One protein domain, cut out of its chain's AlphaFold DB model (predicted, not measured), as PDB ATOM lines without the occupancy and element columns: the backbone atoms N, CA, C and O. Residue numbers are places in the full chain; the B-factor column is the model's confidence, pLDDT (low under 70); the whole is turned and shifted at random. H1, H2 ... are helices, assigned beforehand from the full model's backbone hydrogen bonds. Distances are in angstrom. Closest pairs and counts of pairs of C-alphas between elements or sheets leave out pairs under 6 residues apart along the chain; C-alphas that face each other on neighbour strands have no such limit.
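Overview. This is residues 212 to 299 of the 305 residues of an uncharacterized protein of Methylotenera versatilis (strain 301) (UniProt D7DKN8). Two long helices, H1 and H2, form a hairpin; H3 crosses H2 at residues 254 to 261, on the side away from H1, and short H4 makes a corner with H3. The printed part has 88 residues with four named helices in the order H1 to H4, which hold 66 of them; the class is all helix, and the whole is compact, with a radius of gyration of the C-alphas of 12.9 A and spans of 39 by 31 by 20 A.

Along the chain. H1, residues 212 to 237, runs 36.5 A from C-alpha 212 at (-4.111, -2.001, 10.599). H2, residues 242 to 261, is 28.7 A long, H3, residues 266 to 277, 16.0 A. H4, residues 283 to 290, 10.5 A, ends at C-alpha 290 (12.349, -11.460, -3.135).

Arrangement. H1 and H2, a hairpin, touch, closest at the C-alphas of Lys 227 and Ser 253, 5.7 A; their shallow tilt, 33 degrees, opposite ways, is only just short of steep. H1 is apart from H3 and H4. H2 touches H3 with residues 254 to 261 alone, at a steep 55 degrees; the closest C-alphas are Ala 259 and Thr 269, 5.1 A. H3 touches H4 with residues 266 to 270 alone, about perpendicular at 83 degrees; the closest C-alphas are Gln 267 and Arg 283, 4.9 A. Every O i to N i+4 pair is within hydrogen-bond range in H2, H3 and H4, and 21 of 22 in H1.

Size, cuts and confidence. The farthest C-alphas, Val 212 and Lys 239, are 39.9 A apart. The printed part has no cut, no link is long, and residue 299 is under pLDDT 70.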
ATOM      1  N   VAL A 212      -4.376  -0.706  11.246       93.94
ATOM      2  CA  VAL A 212      -4.111  -2.001  10.599       93.94
ATOM      3  C   VAL A 212      -5.106  -2.241   9.464       93.94
ATOM      4  O   VAL A 212      -4.689  -2.636   8.378       93.94
ATOM      5  N   LYS A 213      -6.389  -1.905   9.663       92.06
ATOM      6  CA  LYS A 213      -7.414  -1.981   8.608       92.06
ATOM      7  C   LYS A 213      -7.055  -1.111   7.401       92.06
ATOM      8  O   LYS A 213      -6.995  -1.610   6.282       92.06
ATOM      9  N   ARG A 214      -6.722   0.167   7.626       91.31
ATOM     10  CA  ARG A 214      -6.281   1.097   6.565       91.31
ATOM     11  C   ARG A 214      -5.024   0.602   5.858       91.31
ATOM     12  O   ARG A 214      -4.947   0.641   4.634       91.31
ATOM     13  N   TRP A 215      -4.046   0.112   6.619       92.25
ATOM     14  CA  TRP A 215      -2.841  -0.485   6.049       92.25
ATOM     15  C   TRP A 215      -3.167  -1.678   5.139       92.25
ATOM     16  O   TRP A 215      -2.577  -1.789   4.066       92.25
ATOM     17  N   LYS A 216      -4.122  -2.528   5.536       90.50
ATOM     18  CA  LYS A 216      -4.541  -3.709   4.777       90.50
ATOM     19  C   LYS A 216      -5.240  -3.349   3.465       90.50
ATOM     20  O   LYS A 216      -4.918  -3.939   2.442       90.50
ATOM     21  N   VAL A 217      -6.118  -2.345   3.472       89.31
ATOM     22  CA  VAL A 217      -6.739  -1.811   2.243       89.31
ATOM     23  C   VAL A 217      -5.658  -1.358   1.257       89.31
ATOM     24  O   VAL A 217      -5.575  -1.872   0.145       89.31
ATOM     25  N   ARG A 218      -4.729  -0.511   1.717       90.81
ATOM     26  CA  ARG A 218      -3.604  -0.040   0.892       90.81
ATOM     27  C   ARG A 218      -2.683  -1.167   0.428       90.81
ATOM     28  O   ARG A 218      -2.033  -1.049  -0.606       90.81
ATOM     29  N   LEU A 219      -2.535  -2.230   1.218       91.56
ATOM     30  CA  LEU A 219      -1.757  -3.404   0.824       91.56
ATOM     31  C   LEU A 219      -2.388  -4.096  -0.388       91.56
ATOM     32  O   LEU A 219      -1.661  -4.453  -1.309       91.56
ATOM     33  N   PHE A 220      -3.711  -4.256  -0.410       90.44
ATOM     34  CA  PHE A 220      -4.399  -4.883  -1.536       90.44
ATOM     35  C   PHE A 220      -4.401  -4.013  -2.796       90.44
ATOM     36  O   PHE A 220      -4.204  -4.542  -3.885       90.44
ATOM     37  N   GLU A 221      -4.497  -2.690  -2.663       90.06
ATOM     38  CA  GLU A 221      -4.285  -1.767  -3.789       90.06
ATOM     39  C   GLU A 221      -2.884  -1.951  -4.398       90.06
ATOM     40  O   GLU A 221      -2.733  -2.138  -5.607       90.06
ATOM     41  N   ARG A 222      -1.843  -1.987  -3.551       93.19
ATOM     42  CA  ARG A 222      -0.470  -2.258  -4.007       93.19
ATOM     43  C   ARG A 222      -0.312  -3.666  -4.581       93.19
ATOM     44  O   ARG A 222       0.484  -3.836  -5.502       93.19
ATOM     45  N   LEU A 223      -1.046  -4.656  -4.069       94.25
ATOM     46  CA  LEU A 223      -1.026  -6.024  -4.587       94.25
ATOM     47  C   LEU A 223      -1.514  -6.071  -6.035       94.25
ATOM     48  O   LEU A 223      -0.894  -6.763  -6.834       94.25
ATOM     49  N   THR A 224      -2.570  -5.336  -6.390       93.56
ATOM     50  CA  THR A 224      -3.058  -5.256  -7.778       93.56
ATOM     51  C   THR A 224      -1.967  -4.729  -8.713       93.56
ATOM     52  O   THR A 224      -1.613  -5.393  -9.685       93.56
ATOM     53  N   ILE A 225      -1.321  -3.619  -8.342       94.94
ATOM     54  CA  ILE A 225      -0.205  -3.039  -9.110       94.94
ATOM     55  C   ILE A 225       0.981  -4.018  -9.194       94.94
ATOM     56  O   ILE A 225       1.621  -4.169 -10.237       94.94
ATOM     57  N   ALA A 226       1.312  -4.694  -8.090       96.12
ATOM     58  CA  ALA A 226       2.389  -5.677  -8.057       96.12
ATOM     59  C   ALA A 226       2.086  -6.876  -8.968       96.12
ATOM     60  O   ALA A 226       2.976  -7.305  -9.701       96.12
ATOM     61  N   LYS A 227       0.843  -7.378  -8.959       96.38
ATOM     62  CA  LYS A 227       0.366  -8.462  -9.831       96.38
ATOM     63  C   LYS A 227       0.544  -8.108 -11.302       96.38
ATOM     64  O   LYS A 227       1.116  -8.907 -12.037       96.38
ATOM     65  N   GLU A 228       0.142  -6.910 -11.716       96.56
ATOM     66  CA  GLU A 228       0.307  -6.432 -13.097       96.56
ATOM     67  C   GLU A 228       1.782  -6.364 -13.510       96.56
ATOM     68  O   GLU A 228       2.162  -6.870 -14.566       96.56
ATOM     69  N   ARG A 229       2.652  -5.816 -12.650       97.44
ATOM     70  CA  ARG A 229       4.101  -5.753 -12.914       97.44
ATOM     71  C   ARG A 229       4.743  -7.137 -12.994       97.44
ATOM     72  O   ARG A 229       5.607  -7.367 -13.838       97.44
ATOM     73  N   ILE A 230       4.340  -8.056 -12.114       97.56
ATOM     74  CA  ILE A 230       4.790  -9.454 -12.127       97.56
ATOM     75  C   ILE A 230       4.333 -10.139 -13.418       97.56
ATOM     76  O   ILE A 230       5.142 -10.816 -14.053       97.56
ATOM     77  N   ALA A 231       3.072  -9.942 -13.811       97.88
ATOM     78  CA  ALA A 231       2.511 -10.489 -15.036       97.88
ATOM     79  C   ALA A 231       3.278  -9.989 -16.259       97.88
ATOM     80  O   ALA A 231       3.796 -10.812 -17.004       97.88
ATOM     81  N   LEU A 232       3.453  -8.674 -16.407       97.50
ATOM     82  CA  LEU A 232       4.203  -8.087 -17.519       97.50
ATOM     83  C   LEU A 232       5.618  -8.677 -17.627       97.50
ATOM     84  O   LEU A 232       6.022  -9.125 -18.695       97.50
ATOM     85  N   ALA A 233       6.347  -8.757 -16.509       96.88
ATOM     86  CA  ALA A 233       7.712  -9.283 -16.492       96.88
ATOM     87  C   ALA A 233       7.808 -10.779 -16.847       96.88
ATOM     88  O   ALA A 233       8.831 -11.212 -17.380       96.88
ATOM     89  N   ILE A 234       6.788 -11.579 -16.517       97.38
ATOM     90  CA  ILE A 234       6.735 -13.007 -16.864       97.38
ATOM     91  C   ILE A 234       6.301 -13.175 -18.321       97.38
ATOM     92  O   ILE A 234       6.986 -13.871 -19.060       97.38
ATOM     93  N   ARG A 235       5.219 -12.514 -18.750       97.38
ATOM     94  CA  ARG A 235       4.682 -12.630 -20.115       97.38
ATOM     95  C   ARG A 235       5.693 -12.208 -21.188       97.38
ATOM     96  O   ARG A 235       5.697 -12.795 -22.260       97.38
ATOM     97  N   ASP A 236       6.553 -11.237 -20.888       96.25
ATOM     98  CA  ASP A 236       7.582 -10.735 -21.812       96.25
ATOM     99  C   ASP A 236       8.754 -11.717 -22.021       96.25
ATOM    100  O   ASP A 236       9.268 -11.869 -23.125       96.25
ATOM    101  N   LYS A 237       9.193 -12.407 -20.960       94.38
ATOM    102  CA  LYS A 237      10.476 -13.147 -20.961       94.38
ATOM    103  C   LYS A 237      10.338 -14.660 -20.900       94.38
ATOM    104  O   LYS A 237      11.285 -15.376 -21.227       94.38
ATOM    105  N   ASP A 238       9.211 -15.156 -20.411       94.44
ATOM    106  CA  ASP A 238       8.996 -16.574 -20.170       94.44
ATOM    107  C   ASP A 238       8.434 -17.262 -21.417       94.44
ATOM    108  O   ASP A 238       7.419 -16.846 -21.965       94.44
ATOM    109  N   LYS A 239       9.090 -18.336 -21.868       96.75
ATOM    110  CA  LYS A 239       8.692 -19.090 -23.070       96.75
ATOM    111  C   LYS A 239       7.765 -20.274 -22.768       96.75
ATOM    112  O   LYS A 239       7.389 -20.994 -23.688       96.75
ATOM    113  N   ARG A 240       7.441 -20.514 -21.493       97.00
ATOM    114  CA  ARG A 240       6.537 -21.594 -21.057       97.00
ATOM    115  C   ARG A 240       5.098 -21.354 -21.513       97.00
ATOM    116  O   ARG A 240       4.765 -20.268 -21.980       97.00
ATOM    117  N   SER A 241       4.233 -22.355 -21.351       97.62
ATOM    118  CA  SER A 241       2.815 -22.228 -21.706       97.62
ATOM    119  C   SER A 241       2.099 -21.155 -20.871       97.62
ATOM    120  O   SER A 241       2.484 -20.874 -19.733       97.62
ATOM    121  N   ILE A 242       1.006 -20.588 -21.400       97.25
ATOM    122  CA  ILE A 242       0.213 -19.548 -20.716       97.25
ATOM    123  C   ILE A 242      -0.213 -20.003 -19.312       97.25
ATOM    124  O   ILE A 242      -0.072 -19.237 -18.363       97.25
ATOM    125  N   LYS A 243      -0.640 -21.263 -19.171       97.25
ATOM    126  CA  LYS A 243      -1.071 -21.856 -17.898       97.25
ATOM    127  C   LYS A 243       0.055 -21.919 -16.860       97.25
ATOM    128  O   LYS A 243      -0.162 -21.620 -15.688       97.25
ATOM    129  N   GLU A 244       1.266 -22.295 -17.268       97.44
ATOM    130  CA  GLU A 244       2.428 -22.335 -16.367       97.44
ATOM    131  C   GLU A 244       2.898 -20.932 -15.975       97.44
ATOM    132  O   GLU A 244       3.356 -20.706 -14.846       97.44
ATOM    133  N   GLN A 245       2.774 -19.977 -16.898       97.56
ATOM    134  CA  GLN A 245       3.017 -18.568 -16.617       97.56
ATOM    135  C   GLN A 245       2.016 -18.041 -15.581       97.56
ATOM    136  O   GLN A 245       2.450 -17.434 -14.606       97.56
ATOM    137  N   ASP A 246       0.720 -18.341 -15.716       97.25
ATOM    138  CA  ASP A 246      -0.317 -17.938 -14.751       97.25
ATOM    139  C   ASP A 246      -0.062 -18.494 -13.349       97.25
ATOM    140  O   ASP A 246      -0.041 -17.734 -12.380       97.25
ATOM    141  N   ALA A 247       0.271 -19.783 -13.240       96.31
ATOM    142  CA  ALA A 247       0.669 -20.376 -11.963       96.31
ATOM    143  C   ALA A 247       1.914 -19.686 -11.366       96.31
ATOM    144  O   ALA A 247       2.025 -19.490 -10.155       96.31
ATOM    145  N   THR A 248       2.869 -19.272 -12.208       96.81
ATOM    146  CA  THR A 248       4.059 -18.532 -11.756       96.81
ATOM    147  C   THR A 248       3.703 -17.121 -11.278       96.81
ATOM    148  O   THR A 248       4.242 -16.670 -10.262       96.81
ATOM    149  N   ILE A 249       2.802 -16.426 -11.982       96.81
ATOM    150  CA  ILE A 249       2.296 -15.100 -11.606       96.81
ATOM    151  C   ILE A 249       1.602 -15.186 -10.249       96.81
ATOM    152  O   ILE A 249       1.922 -14.402  -9.353       96.81
ATOM    153  N   GLU A 250       0.714 -16.162 -10.063       96.06
ATOM    154  CA  GLU A 250       0.011 -16.387  -8.802       96.06
ATOM    155  C   GLU A 250       0.989 -16.654  -7.652       96.06
ATOM    156  O   GLU A 250       0.966 -15.949  -6.641       96.06
ATOM    157  N   ASN A 251       1.931 -17.586  -7.835       96.25
ATOM    158  CA  ASN A 251       2.926 -17.917  -6.817       96.25
ATOM    159  C   ASN A 251       3.788 -16.715  -6.416       96.25
ATOM    160  O   ASN A 251       4.006 -16.480  -5.225       96.25
ATOM    161  N   ARG A 252       4.254 -15.916  -7.384       97.75
ATOM    162  CA  ARG A 252       5.032 -14.699  -7.097       97.75
ATOM    163  C   ARG A 252       4.197 -13.617  -6.423       97.75
ATOM    164  O   ARG A 252       4.719 -12.906  -5.570       97.75
ATOM    165  N   SER A 253       2.918 -13.515  -6.766       96.94
ATOM    166  CA  SER A 253       1.992 -12.558  -6.153       96.94
ATOM    167  C   SER A 253       1.672 -12.930  -4.705       96.94
ATOM    168  O   SER A 253       1.698 -12.068  -3.828       96.94
ATOM    169  N   ASN A 254       1.462 -14.219  -4.433       95.69
ATOM    170  CA  ASN A 254       1.315 -14.757  -3.080       95.69
ATOM    171  C   ASN A 254       2.586 -14.518  -2.255       95.69
ATOM    172  O   ASN A 254       2.512 -14.048  -1.121       95.69
ATOM    173  N   LEU A 255       3.766 -14.756  -2.839       97.62
ATOM    174  CA  LEU A 255       5.038 -14.491  -2.170       97.62
ATOM    175  C   LEU A 255       5.237 -12.998  -1.867       97.62
ATOM    176  O   LEU A 255       5.699 -12.658  -0.779       97.62
ATOM    177  N   TRP A 256       4.856 -12.115  -2.795       97.62
ATOM    178  CA  TRP A 256       4.882 -10.664  -2.597       97.62
ATOM    179  C   TRP A 256       3.971 -10.232  -1.440       97.62
ATOM    180  O   TRP A 256       4.406  -9.494  -0.558       97.62
ATOM    181  N   LEU A 257       2.740 -10.752  -1.382       95.38
ATOM    182  CA  LEU A 257       1.802 -10.478  -0.289       95.38
ATOM    183  C   LEU A 257       2.371 -10.914   1.069       95.38
ATOM    184  O   LEU A 257       2.353 -10.146   2.034       95.38
ATOM    185  N   CYS A 258       2.913 -12.133   1.143       95.56
ATOM    186  CA  CYS A 258       3.572 -12.638   2.348       95.56
ATOM    187  C   CYS A 258       4.793 -11.790   2.728       95.56
ATOM    188  O   CYS A 258       5.037 -11.582   3.915       95.56
ATOM    189  N   ALA A 259       5.545 -11.271   1.752       96.25
ATOM    190  CA  ALA A 259       6.681 -10.391   2.004       96.25
ATOM    191  C   ALA A 259       6.250  -9.066   2.635       96.25
ATOM    192  O   ALA A 259       6.841  -8.653   3.626       96.25
ATOM    193  N   GLU A 260       5.190  -8.435   2.137       94.50
ATOM    194  CA  GLU A 260       4.656  -7.206   2.730       94.50
ATOM    195  C   GLU A 260       4.152  -7.415   4.166       94.50
ATOM    196  O   GLU A 260       4.410  -6.587   5.042       94.50
ATOM    197  N   LEU A 261       3.473  -8.537   4.433       91.69
ATOM    198  CA  LEU A 261       3.035  -8.913   5.784       91.69
ATOM    199  C   LEU A 261       4.224  -9.140   6.733       91.69
ATOM    200  O   LEU A 261       4.166  -8.748   7.900       91.69
ATOM    201  N   ALA A 262       5.300  -9.737   6.216       93.06
ATOM    202  CA  ALA A 262       6.528 -10.066   6.936       93.06
ATOM    203  C   ALA A 262       7.556  -8.924   7.008       93.06
ATOM    204  O   ALA A 262       8.672  -9.148   7.488       93.06
ATOM    205  N   GLU A 263       7.237  -7.733   6.494       93.38
ATOM    206  CA  GLU A 263       8.190  -6.618   6.373       93.38
ATOM    207  C   GLU A 263       9.475  -7.032   5.634       93.38
ATOM    208  O   GLU A 263      10.590  -6.678   6.010       93.38
ATOM    209  N   TRP A 264       9.302  -7.833   4.582       95.12
ATOM    210  CA  TRP A 264      10.345  -8.345   3.696       95.12
ATOM    211  C   TRP A 264      11.421  -9.200   4.391       95.12
ATOM    212  O   TRP A 264      12.492  -9.425   3.827       95.12
ATOM    213  N   LYS A 265      11.142  -9.738   5.587       95.69
ATOM    214  CA  LYS A 265      12.040 -10.659   6.307       95.69
ATOM    215  C   LYS A 265      11.929 -12.082   5.732       95.69
ATOM    216  O   LYS A 265      10.908 -12.729   5.956       95.69
ATOM    217  N   PRO A 266      12.974 -12.646   5.087       97.56
ATOM    218  CA  PRO A 266      12.839 -13.878   4.298       97.56
ATOM    219  C   PRO A 266      12.326 -15.099   5.068       97.56
ATOM    220  O   PRO A 266      11.508 -15.852   4.548       97.56
ATOM    221  N   GLN A 267      12.782 -15.302   6.310       97.31
ATOM    222  CA  GLN A 267      12.325 -16.434   7.125       97.31
ATOM    223  C   GLN A 267      10.839 -16.313   7.464       97.31
ATOM    224  O   GLN A 267      10.096 -17.289   7.405       97.31
ATOM    225  N   LEU A 268      10.405 -15.104   7.808       94.81
ATOM    226  CA  LEU A 268       9.026 -14.859   8.175       94.81
ATOM    227  C   LEU A 268       8.107 -14.941   6.950       94.81
ATOM    228  O   LEU A 268       7.043 -15.549   7.025       94.81
ATOM    229  N   THR A 269       8.559 -14.434   5.801       96.44
ATOM    230  CA  THR A 269       7.882 -14.618   4.515       96.44
ATOM    231  C   THR A 269       7.719 -16.097   4.171       96.44
ATOM    232  O   THR A 269       6.639 -16.490   3.749       96.44
ATOM    233  N   ALA A 270       8.753 -16.926   4.369       96.81
ATOM    234  CA  ALA A 270       8.674 -18.369   4.127       96.81
ATOM    235  C   ALA A 270       7.597 -19.032   4.998       96.81
ATOM    236  O   ALA A 270       6.797 -19.818   4.494       96.81
ATOM    237  N   ASN A 271       7.543 -18.664   6.283       94.50
ATOM    238  CA  ASN A 271       6.527 -19.161   7.204       94.50
ATOM    239  C   ASN A 271       5.124 -18.748   6.737       94.50
ATOM    240  O   ASN A 271       4.263 -19.604   6.592       94.50
ATOM    241  N   LEU A 272       4.897 -17.464   6.435       94.00
ATOM    242  CA  LEU A 272       3.595 -16.980   5.958       94.00
ATOM    243  C   LEU A 272       3.195 -17.587   4.605       94.00
ATOM    244  O   LEU A 272       2.019 -17.853   4.384       94.00
ATOM    245  N   TYR A 273       4.152 -17.836   3.712       95.62
ATOM    246  CA  TYR A 273       3.892 -18.465   2.417       95.62
ATOM    247  C   TYR A 273       3.455 -19.923   2.575       95.62
ATOM    248  O   TYR A 273       2.491 -20.341   1.933       95.62
ATOM    249  N   LEU A 274       4.099 -20.665   3.484       93.25
ATOM    250  CA  LEU A 274       3.665 -22.004   3.879       93.25
ATOM    251  C   LEU A 274       2.239 -21.975   4.444       93.25
ATOM    252  O   LEU A 274       1.424 -22.806   4.064       93.25
ATOM    253  N   MET A 275       1.908 -20.992   5.287       91.44
ATOM    254  CA  MET A 275       0.546 -20.837   5.819       91.44
ATOM    255  C   MET A 275      -0.481 -20.499   4.733       91.44
ATOM    256  O   MET A 275      -1.632 -20.906   4.817       91.44
ATOM    257  N   LEU A 276      -0.102 -19.727   3.716       90.19
ATOM    258  CA  LEU A 276      -1.024 -19.336   2.652       90.19
ATOM    259  C   LEU A 276      -1.287 -20.487   1.670       90.19
ATOM    260  O   LEU A 276      -2.442 -20.697   1.295       90.19
ATOM    261  N   THR A 277      -0.228 -21.200   1.274       90.75
ATOM    262  CA  THR A 277      -0.211 -22.111   0.111       90.75
ATOM    263  C   THR A 277      -0.002 -23.589   0.454       90.75
ATOM    264  O   THR A 277      -0.110 -24.440  -0.421       90.75
ATOM    265  N   GLY A 278       0.394 -23.913   1.688       89.06
ATOM    266  CA  GLY A 278       0.850 -25.256   2.062       89.06
ATOM    267  C   GLY A 278       2.234 -25.636   1.516       89.06
ATOM    268  O   GLY A 278       2.754 -26.696   1.857       89.06
ATOM    269  N   GLN A 279       2.879 -24.784   0.710       93.06
ATOM    270  CA  GLN A 279       4.180 -25.075   0.108       93.06
ATOM    271  C   GLN A 279       5.337 -24.568   0.975       93.06
ATOM    272  O   GLN A 279       5.442 -23.384   1.301       93.06
ATOM    273  N   LYS A 280       6.260 -25.471   1.320       96.31
ATOM    274  CA  LYS A 280       7.451 -25.135   2.107       96.31
ATOM    275  C   LYS A 280       8.540 -24.549   1.209       96.31
ATOM    276  O   LYS A 280       9.050 -25.224   0.321       96.31
ATOM    277  N   LEU A 281       8.959 -23.318   1.501       97.12
ATOM    278  CA  LEU A 281      10.136 -22.691   0.895       97.12
ATOM    279  C   LEU A 281      11.249 -22.523   1.931       97.12
ATOM    280  O   LEU A 281      10.993 -22.231   3.099       97.12
ATOM    281  N   SER A 282      12.503 -22.681   1.509       97.94
ATOM    282  CA  SER A 282      13.648 -22.358   2.366       97.94
ATOM    283  C   SER A 282      13.851 -20.842   2.451       97.94
ATOM    284  O   SER A 282      13.535 -20.104   1.513       97.94
ATOM    285  N   ARG A 283      14.456 -20.365   3.546       98.00
ATOM    286  CA  ARG A 283      14.834 -18.950   3.717       98.00
ATOM    287  C   ARG A 283      15.634 -18.414   2.526       98.00
ATOM    288  O   ARG A 283      15.374 -17.303   2.071       98.00
ATOM    289  N   GLN A 284      16.592 -19.203   2.030       98.06
ATOM    290  CA  GLN A 284      17.451 -18.813   0.912       98.06
ATOM    291  C   GLN A 284      16.673 -18.744  -0.405       98.06
ATOM    292  O   GLN A 284      16.842 -17.793  -1.165       98.06
ATOM    293  N   ALA A 285      15.785 -19.713  -0.660       97.88
ATOM    294  CA  ALA A 285      14.926 -19.691  -1.838       97.88
ATOM    295  C   ALA A 285      14.034 -18.444  -1.837       97.88
ATOM    296  O   ALA A 285      13.956 -17.750  -2.848       97.88
ATOM    297  N   VAL A 286      13.439 -18.109  -0.688       98.00
ATOM    298  CA  VAL A 286      12.654 -16.880  -0.538       98.00
ATOM    299  C   VAL A 286      13.513 -15.647  -0.783       98.00
ATOM    300  O   VAL A 286      13.135 -14.827  -1.611       98.00
ATOM    301  N   ALA A 287      14.686 -15.522  -0.156       97.94
ATOM    302  CA  ALA A 287      15.578 -14.378  -0.369       97.94
ATOM    303  C   ALA A 287      15.921 -14.169  -1.859       97.94
ATOM    304  O   ALA A 287      15.835 -13.049  -2.365       97.94
ATOM    305  N   ASN A 288      16.214 -15.258  -2.578       97.88
ATOM    306  CA  ASN A 288      16.499 -15.236  -4.014       97.88
ATOM    307  C   ASN A 288      15.283 -14.844  -4.872       97.88
ATOM    308  O   ASN A 288      15.453 -14.321  -5.972       97.88
ATOM    309  N   GLN A 289      14.062 -15.142  -4.424       97.19
ATOM    310  CA  GLN A 289      12.840 -14.732  -5.120       97.19
ATOM    311  C   GLN A 289      12.482 -13.278  -4.803       97.19
ATOM    312  O   GLN A 289      12.118 -12.540  -5.714       97.19
ATOM    313  N   LEU A 290      12.645 -12.834  -3.551       97.19
ATOM    314  CA  LEU A 290      12.349 -11.460  -3.135       97.19
ATOM    315  C   LEU A 290      13.183 -10.425  -3.897       97.19
ATOM    316  O   LEU A 290      12.668  -9.352  -4.199       97.19
ATOM    317  N   SER A 291      14.429 -10.741  -4.268       96.56
ATOM    318  CA  SER A 291      15.262  -9.842  -5.083       96.56
ATOM    319  C   SER A 291      14.724  -9.616  -6.502       96.56
ATOM    320  O   SER A 291      15.089  -8.631  -7.140       96.56
ATOM    321  N   LYS A 292      13.848 -10.502  -6.992       95.56
ATOM    322  CA  LYS A 292      13.242 -10.452  -8.332       95.56
ATOM    323  C   LYS A 292      11.849  -9.825  -8.333       95.56
ATOM    324  O   LYS A 292      11.286  -9.603  -9.404       95.56
ATOM    325  N   LEU A 293      11.261  -9.602  -7.158       96.75
ATOM    326  CA  LEU A 293       9.916  -9.052  -7.037       96.75
ATOM    327  C   LEU A 293       9.932  -7.519  -7.122       96.75
ATOM    328  O   LEU A 293      10.861  -6.878  -6.624       96.75
ATOM    329  N   PRO A 294       8.897  -6.902  -7.717       95.50
ATOM    330  CA  PRO A 294       8.810  -5.453  -7.794       95.50
ATOM    331  C   PRO A 294       8.599  -4.843  -6.403       95.50
ATOM    332  O   PRO A 294       7.758  -5.292  -5.620       95.50
ATOM    333  N   LYS A 295       9.313  -3.750  -6.120       92.31
ATOM    334  CA  LYS A 295       9.055  -2.903  -4.950       92.31
ATOM    335  C   LYS A 295       8.039  -1.829  -5.334       92.31
ATOM    336  O   LYS A 295       8.374  -0.876  -6.035       92.31
ATOM    337  N   VAL A 296       6.789  -2.001  -4.912       90.19
ATOM    338  CA  VAL A 296       5.727  -1.002  -5.104       90.19
ATOM    339  C   VAL A 296       5.732  -0.093  -3.876       90.19
ATOM    340  O   VAL A 296       5.289  -0.500  -2.803       90.19
ATOM    341  N   ARG A 297       6.309   1.110  -4.005       84.44
ATOM    342  CA  ARG A 297       6.330   2.107  -2.921       84.44
ATOM    343  C   ARG A 297       4.922   2.632  -2.635       84.44
ATOM    344  O   ARG A 297       4.019   2.496  -3.462       84.44
ATOM    345  N   ARG A 298       4.731   3.230  -1.458       73.00
ATOM    346  CA  ARG A 298       3.482   3.934  -1.141       73.00
ATOM    347  C   ARG A 298       3.396   5.188  -2.005       73.00
ATOM    348  O   ARG A 298       4.384   5.901  -2.126       73.00
ATOM    349  N   VAL A 299       2.221   5.455  -2.571       65.81
ATOM    350  CA  VAL A 299       1.975   6.666  -3.374       65.81
ATOM    351  C   VAL A 299       2.299   7.927  -2.556       65.81
ATOM    352  O   VAL A 299       2.977   8.819  -3.051       65.81
TER     353      VAL A 299